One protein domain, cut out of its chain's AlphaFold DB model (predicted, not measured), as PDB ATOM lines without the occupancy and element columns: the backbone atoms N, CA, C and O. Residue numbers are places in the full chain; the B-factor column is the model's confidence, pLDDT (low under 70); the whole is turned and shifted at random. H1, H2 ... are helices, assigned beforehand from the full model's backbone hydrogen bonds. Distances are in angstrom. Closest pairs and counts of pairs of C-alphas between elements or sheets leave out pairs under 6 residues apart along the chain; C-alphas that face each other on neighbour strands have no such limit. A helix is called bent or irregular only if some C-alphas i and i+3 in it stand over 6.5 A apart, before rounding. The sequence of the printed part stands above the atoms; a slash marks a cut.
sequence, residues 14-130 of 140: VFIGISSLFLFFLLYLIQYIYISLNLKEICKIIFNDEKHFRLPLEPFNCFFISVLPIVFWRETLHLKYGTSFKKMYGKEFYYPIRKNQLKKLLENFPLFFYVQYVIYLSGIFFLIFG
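This is residues 14 to 130 of the 140 residues of an uncharacterized protein of Acinetobacter baumannii (strain SDF) (UniProt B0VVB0). Two long helices, H1a and H6, run side by side in opposite directions as a stem, and one end of this stem joins a broader head made of short helices. In the head, H1b turns off sharply from H1a and pairs side by side with H5, while the chain through H2, H3 and H4 passes across that end of the stem and a wide loop, residues 82 to 98, returns from H4 to H5. The printed part has 117 residues with six named helices, in the order H1 to H6, and no named strand; the class is all helix. It is compact, with a radius of gyration of the C-alphas of 15.2 A and spans of 45 by 38 by 25 A.

H1, residues 14 to 47, was assigned as one helix by its hydrogen bonds, but it is bent: C-alphas 37 and 40 are 8.1 A apart. Its arm H1a, residues 14 to 37, begins with C-alpha 14 at (-24.018, -53.076, -40.588) and is 34.8 A long from first to last C-alpha. The arm H1b, residues 40 to 47, begins with C-alpha 40 at (-61.206, -37.630, -38.091). H6, residues 110 to 130, is 30.1 A long and ends with C-alpha 130 at (-24.554, -47.251, -41.634). H5 is residues 99 to 108, 14.3 A long; H4 is residues 73 to 81, 11.6 A. H2 is residues 59 to 66, 10.3 A, and H3 is residues 68 to 71.

H1, taken whole, is the hub and touches three other helices. H1a touches H6 at a shallow tilt of 24 degrees, opposite ways; their closest C-alphas, of Gly 17 and Phe 126, are 4.4 A apart. H1b stands about perpendicular to H1a, at 88 degrees. H1b touches H5 at a shallow tilt of 15 degrees, opposite ways, closest at the C-alphas of Ile 45 and Gln 101, 5.8 A. H2 touches H1a at residues 31 to 35 alone, about perpendicular at 88 degrees, with the C-alphas of Tyr 32 and Cys 62 closest at 6.9 A. H3 touches H6 at residues 112 to 117 alone, closest at the C-alphas of Pro 69 and Phe 113, 5.2 A. H4 touches H5, only just about perpendicular at 72 degrees; the closest C-alphas, of Leu 79 and Lys 103, are 7.4 A apart. H4 and H6 are apart. In H1a, H1b, H2, H4, H5 and H6 every O i to N i+4 pair is within hydrogen-bond range; H3 is too short for such a pair.

The two C-alphas farthest apart, of Val 14 and Asn 48, are 45.4 A apart, while the first and last printed C-alphas are 5.9 A apart. The printed part has no cut. The links H1 to H2 and H4 to H5 are long, with 11 and 17 residues. The mean pLDDT of the printed part is 89.7, and residues 84 to 93 are under 70.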
ATOM      1  N   VAL A  14     -23.130 -52.848 -39.438       94.31
ATOM      2  CA  VAL A  14     -24.018 -53.076 -40.588       94.31
ATOM      3  C   VAL A  14     -25.323 -53.711 -40.120       94.31
ATOM      4  O   VAL A  14     -26.395 -53.271 -40.526       94.31
ATOM      5  N   PHE A  15     -25.245 -54.709 -39.235       95.06
ATOM      6  CA  PHE A  15     -26.431 -55.338 -38.662       95.06
ATOM      7  C   PHE A  15     -27.310 -54.318 -37.925       95.06
ATOM      8  O   PHE A  15     -28.492 -54.213 -38.240       95.06
ATOM      9  N   ILE A  16     -26.735 -53.510 -37.025       95.25
ATOM     10  CA  ILE A  16     -27.472 -52.470 -36.286       95.25
ATOM     11  C   ILE A  16     -28.101 -51.452 -37.245       95.25
ATOM     12  O   ILE A  16     -29.266 -51.084 -37.069       95.25
ATOM     13  N   GLY A  17     -27.369 -51.017 -38.275       96.31
ATOM     14  CA  GLY A  17     -27.885 -50.112 -39.300       96.31
ATOM     15  C   GLY A  17     -29.100 -50.698 -40.023       96.31
ATOM     16  O   GLY A  17     -30.158 -50.070 -40.056       96.31
ATOM     17  N   ILE A  18     -28.991 -51.929 -40.534       95.38
ATOM     18  CA  ILE A  18     -30.091 -52.617 -41.230       95.38
ATOM     19  C   ILE A  18     -31.286 -52.836 -40.295       95.38
ATOM     20  O   ILE A  18     -32.423 -52.592 -40.695       95.38
ATOM     21  N   SER A  19     -31.059 -53.255 -39.047       96.31
ATOM     22  CA  SER A  19     -32.130 -53.417 -38.060       96.31
ATOM     23  C   SER A  19     -32.842 -52.097 -37.765       96.31
ATOM     24  O   SER A  19     -34.069 -52.075 -37.684       96.31
ATOM     25  N   SER A  20     -32.098 -50.992 -37.665       97.62
ATOM     26  CA  SER A  20     -32.666 -49.655 -37.457       97.62
ATOM     27  C   SER A  20     -33.498 -49.205 -38.662       97.62
ATOM     28  O   SER A  20     -34.587 -48.664 -38.491       97.62
ATOM     29  N   LEU A  21     -33.037 -49.490 -39.883       97.50
ATOM     30  CA  LEU A  21     -33.784 -49.204 -41.109       97.50
ATOM     31  C   LEU A  21     -35.068 -50.038 -41.211       97.50
ATOM     32  O   LEU A  21     -36.127 -49.518 -41.558       97.50
ATOM     33  N   PHE A  22     -34.998 -51.328 -40.880       97.56
ATOM     34  CA  PHE A  22     -36.179 -52.186 -40.834       97.56
ATOM     35  C   PHE A  22     -37.200 -51.669 -39.813       97.56
ATOM     36  O   PHE A  22     -38.384 -51.538 -40.132       97.56
ATOM     37  N   LEU A  23     -36.738 -51.312 -38.611       97.56
ATOM     38  CA  LEU A  23     -37.581 -50.738 -37.566       97.56
ATOM     39  C   LEU A  23     -38.217 -49.412 -38.012       97.56
ATOM     40  O   LEU A  23     -39.400 -49.201 -37.759       97.56
ATOM     41  N   PHE A  24     -37.470 -48.557 -38.719       97.56
ATOM     42  CA  PHE A  24     -37.986 -47.317 -39.302       97.56
ATOM     43  C   PHE A  24     -39.197 -47.581 -40.206       97.56
ATOM     44  O   PHE A  24     -40.258 -46.998 -39.986       97.56
ATOM     45  N   PHE A  25     -39.077 -48.489 -41.181       96.94
ATOM     46  CA  PHE A  25     -40.176 -48.791 -42.105       96.94
ATOM     47  C   PHE A  25     -41.365 -49.452 -41.408       96.94
ATOM     48  O   PHE A  25     -42.513 -49.091 -41.677       96.94
ATOM     49  N   LEU A  26     -41.103 -50.382 -40.485       97.38
ATOM     50  CA  LEU A  26     -42.148 -51.041 -39.706       97.38
ATOM     51  C   LEU A  26     -42.957 -50.023 -38.892       97.38
ATOM     52  O   LEU A  26     -44.188 -50.025 -38.936       97.38
ATOM     53  N   LEU A  27     -42.276 -49.129 -38.174       96.88
ATOM     54  CA  LEU A  27     -42.933 -48.103 -37.371       96.88
ATOM     55  C   LEU A  27     -43.653 -47.070 -38.235       96.88
ATOM     56  O   LEU A  27     -44.737 -46.638 -37.858       96.88
ATOM     57  N   TYR A  28     -43.106 -46.710 -39.399       94.94
ATOM     58  CA  TYR A  28     -43.776 -45.804 -40.332       94.94
ATOM     59  C   TYR A  28     -45.102 -46.394 -40.835       94.94
ATOM     60  O   TYR A  28     -46.113 -45.692 -40.883       94.94
ATOM     61  N   LEU A  29     -45.141 -47.700 -41.127       94.94
ATOM     62  CA  LEU A  29     -46.379 -48.399 -41.484       94.94
ATOM     63  C   LEU A  29     -47.378 -48.416 -40.318       94.94
ATOM     64  O   LEU A  29     -48.552 -48.098 -40.506       94.94
ATOM     65  N   ILE A  30     -46.912 -48.741 -39.107       95.88
ATOM     66  CA  ILE A  30     -47.740 -48.698 -37.891       95.88
ATOM     67  C   ILE A  30     -48.329 -47.298 -37.702       95.88
ATOM     68  O   ILE A  30     -49.514 -47.153 -37.405       95.88
ATOM     69  N   GLN A  31     -47.523 -46.261 -37.912       95.94
ATOM     70  CA  GLN A  31     -47.964 -44.886 -37.768       95.94
ATOM     71  C   GLN A  31     -48.981 -44.483 -38.836       95.94
ATOM     72  O   GLN A  31     -49.969 -43.833 -38.500       95.94
ATOM     73  N   TYR A  32     -48.784 -44.889 -40.091       95.31
ATOM     74  CA  TYR A  32     -49.760 -44.669 -41.158       95.31
ATOM     75  C   TYR A  32     -51.125 -45.267 -40.790       95.31
ATOM     76  O   TYR A  32     -52.151 -44.589 -40.891       95.31
ATOM     77  N   ILE A  33     -51.139 -46.513 -40.306       95.00
ATOM     78  CA  ILE A  33     -52.364 -47.184 -39.853       95.00
ATOM     79  C   ILE A  33     -52.976 -46.418 -38.676       95.00
ATOM     80  O   ILE A  33     -54.168 -46.115 -38.691       95.00
ATOM     81  N   TYR A  34     -52.166 -46.040 -37.686       95.88
ATOM     82  CA  TYR A  34     -52.626 -45.291 -36.517       95.88
ATOM     83  C   TYR A  34     -53.258 -43.944 -36.893       95.88
ATOM     84  O   TYR A  34     -54.354 -43.630 -36.426       95.88
ATOM     85  N   ILE A  35     -52.600 -43.152 -37.746       95.69
ATOM     86  CA  ILE A  35     -53.131 -41.873 -38.235       95.69
ATOM     87  C   ILE A  35     -54.433 -42.117 -38.992       95.69
ATOM     88  O   ILE A  35     -55.404 -41.406 -38.762       95.69
ATOM     89  N   SER A  36     -54.479 -43.135 -39.853       95.00
ATOM     90  CA  SER A  36     -55.666 -43.453 -40.650       95.00
ATOM     91  C   SER A  36     -56.877 -43.797 -39.779       95.00
ATOM     92  O   SER A  36     -57.975 -43.306 -40.037       95.00
ATOM     93  N   LEU A  37     -56.681 -44.584 -38.713       94.94
ATOM     94  CA  LEU A  37     -57.737 -44.941 -37.759       94.94
ATOM     95  C   LEU A  37     -58.243 -43.730 -36.959       94.94
ATOM     96  O   LEU A  37     -59.435 -43.627 -36.686       94.94
ATOM     97  N   ASN A  38     -57.351 -42.798 -36.615       96.12
ATOM     98  CA  ASN A  38     -57.656 -41.633 -35.778       96.12
ATOM     99  C   ASN A  38     -57.868 -40.335 -36.581       96.12
ATOM    100  O   ASN A  38     -57.979 -39.251 -36.004       96.12
ATOM    101  N   LEU A  39     -57.931 -40.426 -37.913       95.25
ATOM    102  CA  LEU A  39     -57.810 -39.281 -38.816       95.25
ATOM    103  C   LEU A  39     -58.840 -38.188 -38.533       95.25
ATOM    104  O   LEU A  39     -58.486 -37.013 -38.485       95.25
ATOM    105  N   LYS A  40     -60.103 -38.574 -38.324       95.06
ATOM    106  CA  LYS A  40     -61.206 -37.630 -38.091       95.06
ATOM    107  C   LYS A  40     -60.951 -36.758 -36.867       95.06
ATOM    108  O   LYS A  40     -61.084 -35.540 -36.943       95.06
ATOM    109  N   GLU A  41     -60.550 -37.367 -35.754       95.88
ATOM    110  CA  GLU A  41     -60.288 -36.639 -34.512       95.88
ATOM    111  C   GLU A  41     -59.034 -35.770 -34.612       95.88
ATOM    112  O   GLU A  41     -59.046 -34.614 -34.185       95.88
ATOM    113  N   ILE A  42     -57.973 -36.292 -35.233       94.62
ATOM    114  CA  ILE A  42     -56.750 -35.532 -35.502       94.62
ATOM    115  C   ILE A  42     -57.087 -34.285 -36.336       94.62
ATOM    116  O   ILE A  42     -56.711 -33.169 -35.965       94.62
ATOM    117  N   CYS A  43     -57.871 -34.441 -37.408       93.69
ATOM    118  CA  CYS A  43     -58.288 -33.332 -38.264       93.69
ATOM    119  C   CYS A  43     -59.193 -32.338 -37.528       93.69
ATOM    120  O   CYS A  43     -58.989 -31.128 -37.628       93.69
ATOM    121  N   LYS A  44     -60.127 -32.826 -36.705       95.12
ATOM    122  CA  LYS A  44     -60.958 -31.981 -35.840       95.12
ATOM    123  C   LYS A  44     -60.120 -31.112 -34.911       95.12
ATOM    124  O   LYS A  44     -60.417 -29.937 -34.733       95.12
ATOM    125  N   ILE A  45     -59.066 -31.662 -34.311       93.50
ATOM    126  CA  ILE A  45     -58.230 -30.899 -33.382       93.50
ATOM    127  C   ILE A  45     -57.371 -29.879 -34.126       93.50
ATOM    128  O   ILE A  45     -57.271 -28.743 -33.666       93.50
ATOM    129  N   ILE A  46     -56.757 -30.257 -35.249       91.75
ATOM    130  CA  ILE A  46     -55.813 -29.395 -35.974       91.75
ATOM    131  C   ILE A  46     -56.553 -28.331 -36.788       91.75
ATOM    132  O   ILE A  46     -56.274 -27.141 -36.638       91.75
ATOM    133  N   PHE A  47     -57.518 -28.753 -37.603       91.88
ATOM    134  CA  PHE A  47     -58.180 -27.929 -38.618       91.88
ATOM    135  C   PHE A  47     -59.585 -27.472 -38.223       91.88
ATOM    136  O   PHE A  47     -60.181 -26.678 -38.941       91.88
ATOM    137  N   ASN A  48     -60.119 -27.948 -37.091       91.94
ATOM    138  CA  ASN A  48     -61.523 -27.744 -36.714       91.94
ATOM    139  C   ASN A  48     -62.516 -28.292 -37.761       91.94
ATOM    140  O   ASN A  48     -63.658 -27.845 -37.830       91.94
ATOM    141  N   ASP A  49     -62.076 -29.270 -38.557       92.56
ATOM    142  CA  ASP A  49     -62.860 -29.946 -39.589       92.56
ATOM    143  C   ASP A  49     -62.472 -31.432 -39.636       92.56
ATOM    144  O   ASP A  49     -61.338 -31.786 -39.947       92.56
ATOM    145  N   GLU A  50     -63.422 -32.316 -39.329       93.19
ATOM    146  CA  GLU A  50     -63.239 -33.775 -39.357       93.19
ATOM    147  C   GLU A  50     -63.038 -34.332 -40.776       93.19
ATOM    148  O   GLU A  50     -62.542 -35.447 -40.929       93.19
ATOM    149  N   LYS A  51     -63.447 -33.581 -41.808       92.31
ATOM    150  CA  LYS A  51     -63.404 -33.985 -43.221       92.31
ATOM    151  C   LYS A  51     -62.266 -33.327 -43.997       92.31
ATOM    152  O   LYS A  51     -62.214 -33.503 -45.215       92.31
ATOM    153  N   HIS A  52     -61.367 -32.621 -43.304       92.12
ATOM    154  CA  HIS A  52     -60.244 -31.916 -43.921       92.12
ATOM    155  C   HIS A  52     -59.405 -32.846 -44.807       92.12
ATOM    156  O   HIS A  52     -59.079 -32.507 -45.940       92.12
ATOM    157  N   PHE A  53     -59.137 -34.062 -44.320       92.12
ATOM    158  CA  PHE A  53     -58.548 -35.139 -45.108       92.12
ATOM    159  C   PHE A  53     -59.500 -36.331 -45.213       92.12
ATOM    160  O   PHE A  53     -60.303 -36.600 -44.315       92.12
ATOM    161  N   ARG A  54     -59.394 -37.068 -46.321       89.75
ATOM    162  CA  ARG A  54     -60.174 -38.283 -46.590       89.75
ATOM    163  C   ARG A  54     -59.249 -39.486 -46.720       89.75
ATOM    164  O   ARG A  54     -58.083 -39.340 -47.067       89.75
ATOM    165  N   LEU A  55     -59.791 -40.665 -46.429       89.50
ATOM    166  CA  LEU A  55     -59.114 -41.932 -46.688       89.50
ATOM    167  C   LEU A  55     -59.348 -42.370 -48.148       89.50
ATOM    168  O   LEU A  55     -60.455 -42.160 -48.649       89.50
ATOM    169  N   PRO A  56     -58.365 -43.015 -48.803       87.81
ATOM    170  CA  PRO A  56     -57.007 -43.270 -48.314       87.81
ATOM    171  C   PRO A  56     -56.189 -41.976 -48.216       87.81
ATOM    172  O   PRO A  56     -56.336 -41.072 -49.033       87.81
ATOM    173  N   LEU A  57     -55.347 -41.885 -47.187       89.44
ATOM    174  CA  LEU A  57     -54.568 -40.681 -46.939       89.44
ATOM    175  C   LEU A  57     -53.453 -40.581 -47.983       89.44
ATOM    176  O   LEU A  57     -52.599 -41.465 -48.061       89.44
ATOM    177  N   GLU A  58     -53.451 -39.513 -48.779       90.12
ATOM    178  CA  GLU A  58     -52.377 -39.291 -49.750       90.12
ATOM    179  C   GLU A  58     -51.010 -39.235 -49.044       90.12
ATOM    180  O   GLU A  58     -50.922 -38.711 -47.926       90.12
ATOM    181  N   PRO A  59     -49.926 -39.716 -49.682       85.44
ATOM    182  CA  PRO A  59     -48.611 -39.802 -49.048       85.44
ATOM    183  C   PRO A  59     -48.127 -38.486 -48.428       85.44
ATOM    184  O   PRO A  59     -47.631 -38.485 -47.302       85.44
ATOM    185  N   PHE A  60     -48.325 -37.358 -49.119       87.75
ATOM    186  CA  PHE A  60     -47.937 -36.041 -48.608       87.75
ATOM    187  C   PHE A  60     -48.785 -35.612 -47.411       87.75
ATOM    188  O   PHE A  60     -48.235 -35.149 -46.416       87.75
ATOM    189  N   ASN A  61     -50.099 -35.833 -47.447       90.31
ATOM    190  CA  ASN A  61     -50.981 -35.514 -46.321       90.31
ATOM    191  C   ASN A  61     -50.627 -36.359 -45.089       90.31
ATOM    192  O   ASN A  61     -50.566 -35.840 -43.975       90.31
ATOM    193  N   CYS A  62     -50.309 -37.643 -45.291       90.44
ATOM    194  CA  CYS A  62     -49.801 -38.499 -44.225       90.44
ATOM    195  C   CYS A  62     -48.485 -37.989 -43.653       90.44
ATOM    196  O   CYS A  62     -48.336 -37.948 -42.434       90.44
ATOM    197  N   PHE A  63     -47.546 -37.599 -44.514       89.75
ATOM    198  CA  PHE A  63     -46.262 -37.053 -44.098       89.75
ATOM    199  C   PHE A  63     -46.435 -35.759 -43.289       89.75
ATOM    200  O   PHE A  63     -45.891 -35.618 -42.198       89.75
ATOM    201  N   PHE A  64     -47.264 -34.828 -43.759       89.50
ATOM    202  CA  PHE A  64     -47.522 -33.588 -43.030       89.50
ATOM    203  C   PHE A  64     -48.260 -33.817 -41.704       89.50
ATOM    204  O   PHE A  64     -48.060 -33.088 -40.733       89.50
ATOM    205  N   ILE A  65     -49.117 -34.826 -41.599       92.00
ATOM    206  CA  ILE A  65     -49.653 -35.169 -40.282       92.00
ATOM    207  C   ILE A  65     -48.533 -35.761 -39.428       92.00
ATOM    208  O   ILE A  65     -48.278 -35.238 -38.350       92.00
ATOM    209  N   SER A  66     -47.821 -36.782 -39.911       91.94
ATOM    210  CA  SER A  66     -46.835 -37.536 -39.128       91.94
ATOM    211  C   SER A  66     -45.712 -36.673 -38.559       91.94
ATOM    212  O   SER A  66     -45.282 -36.900 -37.436       91.94
ATOM    213  N   VAL A  67     -45.297 -35.621 -39.259       90.44
ATOM    214  CA  VAL A  67     -44.206 -34.722 -38.852       90.44
ATOM    215  C   VAL A  67     -44.608 -33.734 -37.733       90.44
ATOM    216  O   VAL A  67     -43.752 -33.087 -37.128       90.44
ATOM    217  N   LEU A  68     -45.887 -33.659 -37.346       91.25
ATOM    218  CA  LEU A  68     -46.355 -32.774 -36.266       91.25
ATOM    219  C   LEU A  68     -45.590 -32.887 -34.933       91.25
ATOM    220  O   LEU A  68     -45.198 -31.845 -34.398       91.25
ATOM    221  N   PRO A  69     -45.341 -34.093 -34.385       90.19
ATOM    222  CA  PRO A  69     -44.607 -34.264 -33.138       90.19
ATOM    223  C   PRO A  69     -43.210 -33.649 -33.174       90.19
ATOM    224  O   PRO A  69     -42.775 -33.084 -32.176       90.19
ATOM    225  N   ILE A  70     -42.507 -33.733 -34.310       89.00
ATOM    226  CA  ILE A  70     -41.144 -33.201 -34.405       89.00
ATOM    227  C   ILE A  70     -41.146 -31.682 -34.578       89.00
ATOM    228  O   ILE A  70     -40.357 -30.998 -33.929       89.00
ATOM    229  N   VAL A  71     -42.077 -31.137 -35.370       88.19
ATOM    230  CA  VAL A  71     -42.202 -29.683 -35.572       88.19
ATOM    231  C   VAL A  71     -42.469 -28.996 -34.238       88.19
ATOM    232  O   VAL A  71     -41.794 -28.030 -33.887       88.19
ATOM    233  N   PHE A  72     -43.387 -29.548 -33.446       86.25
ATOM    234  CA  PHE A  72     -43.752 -29.021 -32.135       86.25
ATOM    235  C   PHE A  72     -43.021 -29.715 -30.980       86.25
ATOM    236  O   PHE A  72     -43.520 -29.719 -29.852       86.25
ATOM    237  N   TRP A  73     -41.841 -30.305 -31.216       85.44
ATOM    238  CA  TRP A  73     -41.072 -31.004 -30.176       85.44
ATOM    239  C   TRP A  73     -40.770 -30.087 -28.986       85.44
ATOM    240  O   TRP A  73     -40.940 -30.472 -27.829       85.44
ATOM    241  N   ARG A  74     -40.384 -28.834 -29.256       85.12
ATOM    242  CA  ARG A  74     -40.050 -27.841 -28.223       85.12
ATOM    243  C   ARG A  74     -41.266 -27.493 -27.371       85.12
ATOM    244  O   ARG A  74     -41.197 -27.532 -26.147       85.12
ATOM    245  N   GLU A  75     -42.393 -27.189 -28.004       87.25
ATOM    246  CA  GLU A  75     -43.655 -26.913 -27.320       87.25
ATOM    247  C   GLU A  75     -44.149 -28.139 -26.545       87.25
ATOM    248  O   GLU A  75     -44.653 -27.996 -25.434       87.25
ATOM    249  N   THR A  76     -43.946 -29.339 -27.089       84.44
ATOM    250  CA  THR A  76     -44.273 -30.606 -26.427       84.44
ATOM    251  C   THR A  76     -43.445 -30.798 -25.162       84.44
ATOM    252  O   THR A  76     -43.998 -31.084 -24.102       84.44
ATOM    253  N   LEU A  77     -42.129 -30.587 -25.231       84.00
ATOM    254  CA  LEU A  77     -41.246 -30.655 -24.070       84.00
ATOM    255  C   LEU A  77     -41.568 -29.576 -23.029       84.00
ATOM    256  O   LEU A  77     -41.508 -29.853 -21.830       84.00
ATOM    257  N   HIS A  78     -41.935 -28.368 -23.458       86.81
ATOM    258  CA  HIS A  78     -42.363 -27.308 -22.546       86.81
ATOM    259  C   HIS A  78     -43.651 -27.696 -21.811       86.81
ATOM    260  O   HIS A  78     -43.727 -27.581 -20.591       86.81
ATOM    261  N   LEU A  79     -44.648 -28.197 -22.545       84.94
ATOM    262  CA  LEU A  79     -45.924 -28.638 -21.981       84.94
ATOM    263  C   LEU A  79     -45.770 -29.837 -21.040       84.94
ATOM    264  O   LEU A  79     -46.465 -29.894 -20.030       84.94
ATOM    265  N   LYS A  80     -44.882 -30.781 -21.368       83.44
ATOM    266  CA  LYS A  80     -44.718 -32.032 -20.616       83.44
ATOM    267  C   LYS A  80     -43.753 -31.915 -19.433       83.44
ATOM    268  O   LYS A  80     -43.968 -32.577 -18.425       83.44
ATOM    269  N   TYR A  81     -42.708 -31.092 -19.546       84.69
ATOM    270  CA  TYR A  81     -41.602 -31.039 -18.580       84.69
ATOM    271  C   TYR A  81     -41.273 -29.625 -18.072       84.69
ATOM    272  O   TYR A  81     -40.274 -29.445 -17.384       84.69
ATOM    273  N   GLY A  82     -42.054 -28.599 -18.427       82.00
ATOM    274  CA  GLY A  82     -41.829 -27.222 -17.962       82.00
ATOM    275  C   GLY A  82     -40.558 -26.559 -18.510       82.00
ATOM    276  O   GLY A  82     -40.142 -25.511 -18.025       82.00
ATOM    277  N   THR A  83     -39.930 -27.145 -19.530       79.62
ATOM    278  CA  THR A  83     -38.672 -26.655 -20.114       79.62
ATOM    279  C   THR A  83     -38.868 -25.308 -20.817       79.62
ATOM    280  O   THR A  83     -39.768 -25.153 -21.639       79.62
ATOM    281  N   SER A  84     -38.063 -24.291 -20.496       69.62
ATOM    282  CA  SER A  84     -38.209 -22.962 -21.110       69.62
ATOM    283  C   SER A  84     -37.530 -22.909 -22.484       69.62
ATOM    284  O   SER A  84     -36.328 -23.134 -22.602       69.62
ATOM    285  N   PHE A  85     -38.291 -22.596 -23.536       69.00
ATOM    286  CA  PHE A  85     -37.772 -22.426 -24.892       69.00
ATOM    287  C   PHE A  85     -38.164 -21.049 -25.444       69.00
ATOM    288  O   PHE A  85     -39.343 -20.702 -25.481       69.00
ATOM    289  N   LYS A  86     -37.190 -20.267 -25.932       59.19
ATOM    290  CA  LYS A  86     -37.458 -19.044 -26.714       59.19
ATOM    291  C   LYS A  86     -37.971 -19.433 -28.107       59.19
ATOM    292  O   LYS A  86     -37.227 -20.018 -28.896       59.19
ATOM    293  N   LYS A  87     -39.249 -19.179 -28.387       64.25
ATOM    294  CA  LYS A  87     -39.941 -19.563 -29.632       64.25
ATOM    295  C   LYS A  87     -39.224 -18.998 -30.871       64.25
ATOM    296  O   LYS A  87     -38.853 -17.831 -30.863       64.25
ATOM    297  N   MET A  88     -39.048 -19.807 -31.922       54.31
ATOM    298  CA  MET A  88     -38.490 -19.376 -33.223       54.31
ATOM    299  C   MET A  88     -39.225 -20.013 -34.421       54.31
ATOM    300  O   MET A  88     -38.595 -20.415 -35.389       54.31
ATOM    301  N   TYR A  89     -40.556 -20.133 -34.369       61.31
ATOM    302  CA  TYR A  89     -41.337 -20.528 -35.550       61.31
ATOM    303  C   TYR A  89     -42.042 -19.301 -36.128       61.31
ATOM    304  O   TYR A  89     -42.835 -18.658 -35.433       61.31
ATOM    305  N   GLY A  90     -41.723 -18.961 -37.380       59.75
ATOM    306  CA  GLY A  90     -42.444 -17.943 -38.145       59.75
ATOM    307  C   GLY A  90     -43.897 -18.364 -38.388       59.75
ATOM    308  O   GLY A  90     -44.212 -19.554 -38.360       59.75
ATOM    309  N   LYS A  91     -44.791 -17.395 -38.625       58.78
ATOM    310  CA  LYS A  91     -46.241 -17.639 -38.792       58.78
ATOM    311  C   LYS A  91     -46.593 -18.614 -39.929       58.78
ATOM    312  O   LYS A  91     -47.684 -19.166 -39.895       58.78
ATOM    313  N   GLU A  92     -45.680 -18.851 -40.870       68.00
ATOM    314  CA  GLU A  92     -45.899 -19.693 -42.057       68.00
ATOM    315  C   GLU A  92     -45.078 -20.992 -42.059       68.00
ATOM    316  O   GLU A  92     -45.014 -21.688 -43.065       68.00
ATOM    317  N   PHE A  93     -44.423 -21.341 -40.947       67.00
ATOM    318  CA  PHE A  93     -43.499 -22.482 -40.922       67.00
ATOM    319  C   PHE A  93     -44.201 -23.844 -41.057       67.00
ATOM    320  O   PHE A  93     -43.617 -24.801 -41.558       67.00
ATOM    321  N   TYR A  94     -45.440 -23.950 -40.568       80.62
ATOM    322  CA  TYR A  94     -46.224 -25.182 -40.573       80.62
ATOM    323  C   TYR A  94     -47.707 -24.900 -40.312       80.62
ATOM    324  O   TYR A  94     -48.108 -23.739 -40.215       80.62
ATOM    325  N   TYR A  95     -48.516 -25.950 -40.113       79.44
ATOM    326  CA  TYR A  95     -49.884 -25.798 -39.616       79.44
ATOM    327  C   TYR A  95     -49.911 -24.928 -38.349       79.44
ATOM    328  O   TYR A  95     -49.225 -25.249 -37.372       79.44
ATOM    329  N   PRO A  96     -50.701 -23.840 -38.322       77.06
ATOM    330  CA  PRO A  96     -50.794 -22.978 -37.155       77.06
ATOM    331  C   PRO A  96     -51.562 -23.699 -36.040       77.06
ATOM    332  O   PRO A  96     -52.787 -23.640 -35.961       77.06
ATOM    333  N   ILE A  97     -50.837 -24.382 -35.155       83.69
ATOM    334  CA  ILE A  97     -51.417 -25.087 -34.009       83.69
ATOM    335  C   ILE A  97     -51.325 -24.224 -32.752       83.69
ATOM    336  O   ILE A  97     -50.256 -23.764 -32.342       83.69
ATOM    337  N   ARG A  98     -52.470 -24.015 -32.094       85.81
ATOM    338  CA  ARG A  98     -52.550 -23.334 -30.795       85.81
ATOM    339  C   ARG A  98     -52.114 -24.266 -29.664       85.81
ATOM    340  O   ARG A  98     -52.334 -25.473 -29.721       85.81
ATOM    341  N   LYS A  99     -51.614 -23.694 -28.561       86.56
ATOM    342  CA  LYS A  99     -51.196 -24.439 -27.353       86.56
ATOM    343  C   LYS A  99     -52.255 -25.448 -26.880       86.56
ATOM    344  O   LYS A  99     -51.918 -26.587 -26.584       86.56
ATOM    345  N   ASN A 100     -53.532 -25.056 -26.866       88.56
ATOM    346  CA  ASN A 100     -54.629 -25.934 -26.441       88.56
ATOM    347  C   ASN A 100     -54.876 -27.096 -27.416       88.56
ATOM    348  O   ASN A 100     -55.228 -28.182 -26.973       88.56
ATOM    349  N   GLN A 101     -54.686 -26.890 -28.724       91.44
ATOM    350  CA  GLN A 101     -54.803 -27.957 -29.725       91.44
ATOM    351  C   GLN A 101     -53.659 -28.962 -29.558       91.44
ATOM    352  O   GLN A 101     -53.911 -30.160 -29.504       91.44
ATOM    353  N   LEU A 102     -52.425 -28.481 -29.369       91.44
ATOM    354  CA  LEU A 102     -51.278 -29.348 -29.086       91.44
ATOM    355  C   LEU A 102     -51.456 -30.132 -27.778       91.44
ATOM    356  O   LEU A 102     -51.175 -31.325 -27.743       91.44
ATOM    357  N   LYS A 103     -51.978 -29.495 -26.721       92.25
ATOM    358  CA  LYS A 103     -52.295 -30.173 -25.454       92.25
ATOM    359  C   LYS A 103     -53.305 -31.305 -25.661       92.25
ATOM    360  O   LYS A 103     -53.046 -32.418 -25.224       92.25
ATOM    361  N   LYS A 104     -54.392 -31.051 -26.401       94.94
ATOM    362  CA  LYS A 104     -55.381 -32.084 -26.756       94.94
ATOM    363  C   LYS A 104     -54.766 -33.225 -27.567       94.94
ATOM    364  O   LYS A 104     -55.082 -34.378 -27.311       94.94
ATOM    365  N   LEU A 105     -53.878 -32.922 -28.518       94.38
ATOM    366  CA  LEU A 105     -53.163 -33.956 -29.273       94.38
ATOM    367  C   LEU A 105     -52.290 -34.824 -28.357       94.38
ATOM    368  O   LEU A 105     -52.287 -36.040 -28.506       94.38
ATOM    369  N   LEU A 106     -51.579 -34.218 -27.404       92.62
ATOM    370  CA  LEU A 106     -50.733 -34.944 -26.451       92.62
ATOM    371  C   LEU A 106     -51.540 -35.813 -25.478       92.62
ATOM    372  O   LEU A 106     -51.087 -36.896 -25.121       92.62
ATOM    373  N   GLU A 107     -52.709 -35.337 -25.052       94.00
ATOM    374  CA  GLU A 107     -53.596 -36.053 -24.131       94.00
ATOM    375  C   GLU A 107     -54.321 -37.212 -24.826       94.00
ATOM    376  O   GLU A 107     -54.345 -38.322 -24.298       94.00
ATOM    377  N   ASN A 108     -54.857 -36.982 -26.029       95.62
ATOM    378  CA  ASN A 108     -55.683 -37.970 -26.729       95.62
ATOM    379  C   ASN A 108     -54.863 -38.930 -27.601       95.62
ATOM    380  O   ASN A 108     -55.266 -40.071 -27.809       95.62
ATOM    381  N   PHE A 109     -53.705 -38.493 -28.104       95.81
ATOM    382  CA  PHE A 109     -52.871 -39.268 -29.029       95.81
ATOM    383  C   PHE A 109     -51.407 -39.356 -28.566       95.81
ATOM    384  O   PHE A 109     -50.504 -39.093 -29.354       95.81
ATOM    385  N   PRO A 110     -51.092 -39.760 -27.321       93.56
ATOM    386  CA  PRO A 110     -49.703 -39.830 -26.861       93.56
ATOM    387  C   PRO A 110     -48.858 -40.816 -27.684       93.56
ATOM    388  O   PRO A 110     -47.686 -40.550 -27.961       93.56
ATOM    389  N   LEU A 111     -49.456 -41.930 -28.129       93.81
ATOM    390  CA  LEU A 111     -48.782 -42.936 -28.956       93.81
ATOM    391  C   LEU A 111     -48.290 -42.351 -30.284       93.81
ATOM    392  O   LEU A 111     -47.199 -42.697 -30.729       93.81
ATOM    393  N   PHE A 112     -49.046 -41.423 -30.874       94.88
ATOM    394  CA  PHE A 112     -48.666 -40.736 -32.105       94.88
ATOM    395  C   PHE A 112     -47.305 -40.039 -31.984       94.88
ATOM    396  O   PHE A 112     -46.456 -40.175 -32.865       94.88
ATOM    397  N   PHE A 113     -47.076 -39.350 -30.863       95.00
ATOM    398  CA  PHE A 113     -45.816 -38.662 -30.595       95.00
ATOM    399  C   PHE A 113     -44.688 -39.660 -30.345       95.00
ATOM    400  O   PHE A 113     -43.635 -39.550 -30.969       95.00
ATOM    401  N   TYR A 114     -44.909 -40.664 -29.489       93.56
ATOM    402  CA  TYR A 114     -43.884 -41.669 -29.195       93.56
ATOM    403  C   TYR A 114     -43.435 -42.419 -30.447       93.56
ATOM    404  O   TYR A 114     -42.235 -42.523 -30.689       93.56
ATOM    405  N   VAL A 115     -44.378 -42.889 -31.265       95.75
ATOM    406  CA  VAL A 115     -44.062 -43.603 -32.508       95.75
ATOM    407  C   VAL A 115     -43.251 -42.710 -33.445       95.75
ATOM    408  O   VAL A 115     -42.204 -43.147 -33.917       95.75
ATOM    409  N   GLN A 116     -43.646 -41.444 -33.642       95.75
ATOM    410  CA  GLN A 116     -42.871 -40.522 -34.478       95.75
ATOM    411  C   GLN A 116     -41.437 -40.334 -33.963       95.75
ATOM    412  O   GLN A 116     -40.492 -40.296 -34.750       95.75
ATOM    413  N   TYR A 117     -41.252 -40.220 -32.648       94.75
ATOM    414  CA  TYR A 117     -39.926 -40.039 -32.056       94.75
ATOM    415  C   TYR A 117     -39.038 -41.263 -32.240       94.75
ATOM    416  O   TYR A 117     -37.865 -41.117 -32.583       94.75
ATOM    417  N   VAL A 118     -39.592 -42.467 -32.083       96.25
ATOM    418  CA  VAL A 118     -38.843 -43.707 -32.320       96.25
ATOM    419  C   VAL A 118     -38.519 -43.877 -33.807       96.25
ATOM    420  O   VAL A 118     -37.417 -44.323 -34.126       96.25
ATOM    421  N   ILE A 119     -39.404 -43.464 -34.723       96.62
ATOM    422  CA  ILE A 119     -39.119 -43.442 -36.169       96.62
ATOM    423  C   ILE A 119     -37.895 -42.569 -36.452       96.62
ATOM    424  O   ILE A 119     -36.931 -43.042 -37.050       96.62
ATOM    425  N   TYR A 120     -37.884 -41.320 -35.980       94.88
ATOM    426  CA  TYR A 120     -36.743 -40.427 -36.196       94.88
ATOM    427  C   TYR A 120     -35.458 -40.955 -35.566       94.88
ATOM    428  O   TYR A 120     -34.409 -40.913 -36.206       94.88
ATOM    429  N   LEU A 121     -35.532 -41.496 -34.347       96.12
ATOM    430  CA  LEU A 121     -34.376 -42.103 -33.692       96.12
ATOM    431  C   LEU A 121     -33.824 -43.281 -34.507       96.12
ATOM    432  O   LEU A 121     -32.614 -43.382 -34.688       96.12
ATOM    433  N   SER A 122     -34.704 -44.118 -35.058       97.31
ATOM    434  CA  SER A 122     -34.330 -45.246 -35.920       97.31
ATOM    435  C   SER A 122     -33.645 -44.773 -37.205       97.31
ATOM    436  O   SER A 122     -32.619 -45.327 -37.597       97.31
ATOM    437  N   GLY A 123     -34.157 -43.709 -37.832       96.75
ATOM    438  CA  GLY A 123     -33.525 -43.096 -39.003       96.75
ATOM    439  C   GLY A 123     -32.139 -42.520 -38.690       96.75
ATOM    440  O   GLY A 123     -31.186 -42.769 -39.425       96.75
ATOM    441  N   ILE A 124     -31.999 -41.813 -37.564       97.00
ATOM    442  CA  ILE A 124     -30.711 -41.276 -37.097       97.00
ATOM    443  C   ILE A 124     -29.715 -42.411 -36.837       97.00
ATOM    444  O   ILE A 124     -28.573 -42.335 -37.282       97.00
ATOM    445  N   PHE A 125     -30.136 -43.484 -36.164       97.00
ATOM    446  CA  PHE A 125     -29.284 -44.649 -35.925       97.00
ATOM    447  C   PHE A 125     -28.862 -45.335 -37.219       97.00
ATOM    448  O   PHE A 125     -27.688 -45.670 -37.360       97.00
ATOM    449  N   PHE A 126     -29.761 -45.480 -38.192       97.81
ATOM    450  CA  PHE A 126     -29.384 -45.987 -39.508       97.81
ATOM    451  C   PHE A 126     -28.288 -45.129 -40.157       97.81
ATOM    452  O   PHE A 126     -27.280 -45.677 -40.601       97.81
ATOM    453  N   LEU A 127     -28.441 -43.801 -40.162       97.44
ATOM    454  CA  LEU A 127     -27.445 -42.895 -40.742       97.44
ATOM    455  C   LEU A 127     -26.100 -42.967 -40.009       97.44
ATOM    456  O   LEU A 127     -25.059 -43.047 -40.659       97.44
ATOM    457  N   ILE A 128     -26.110 -42.980 -38.673       97.50
ATOM    458  CA  ILE A 128     -24.890 -43.048 -37.859       97.50
ATOM    459  C   ILE A 128     -24.185 -44.390 -38.060       97.50
ATOM    460  O   ILE A 128     -23.029 -44.418 -38.469       97.50
ATOM    461  N   PHE A 129     -24.856 -45.511 -37.794       96.69
ATOM    462  CA  PHE A 129     -24.212 -46.826 -37.831       96.69
ATOM    463  C   PHE A 129     -23.914 -47.291 -39.257       96.69
ATOM    464  O   PHE A 129     -22.857 -47.872 -39.494       96.69
ATOM    465  N   GLY A 130     -24.795 -46.991 -40.215       94.38
ATOM    466  CA  GLY A 130     -24.554 -47.251 -41.634       94.38
ATOM    467  C   GLY A 130     -23.408 -46.405 -42.188       94.38
ATOM    468  O   GLY A 130     -22.531 -46.933 -42.869       94.38
TER     469      GLY A 130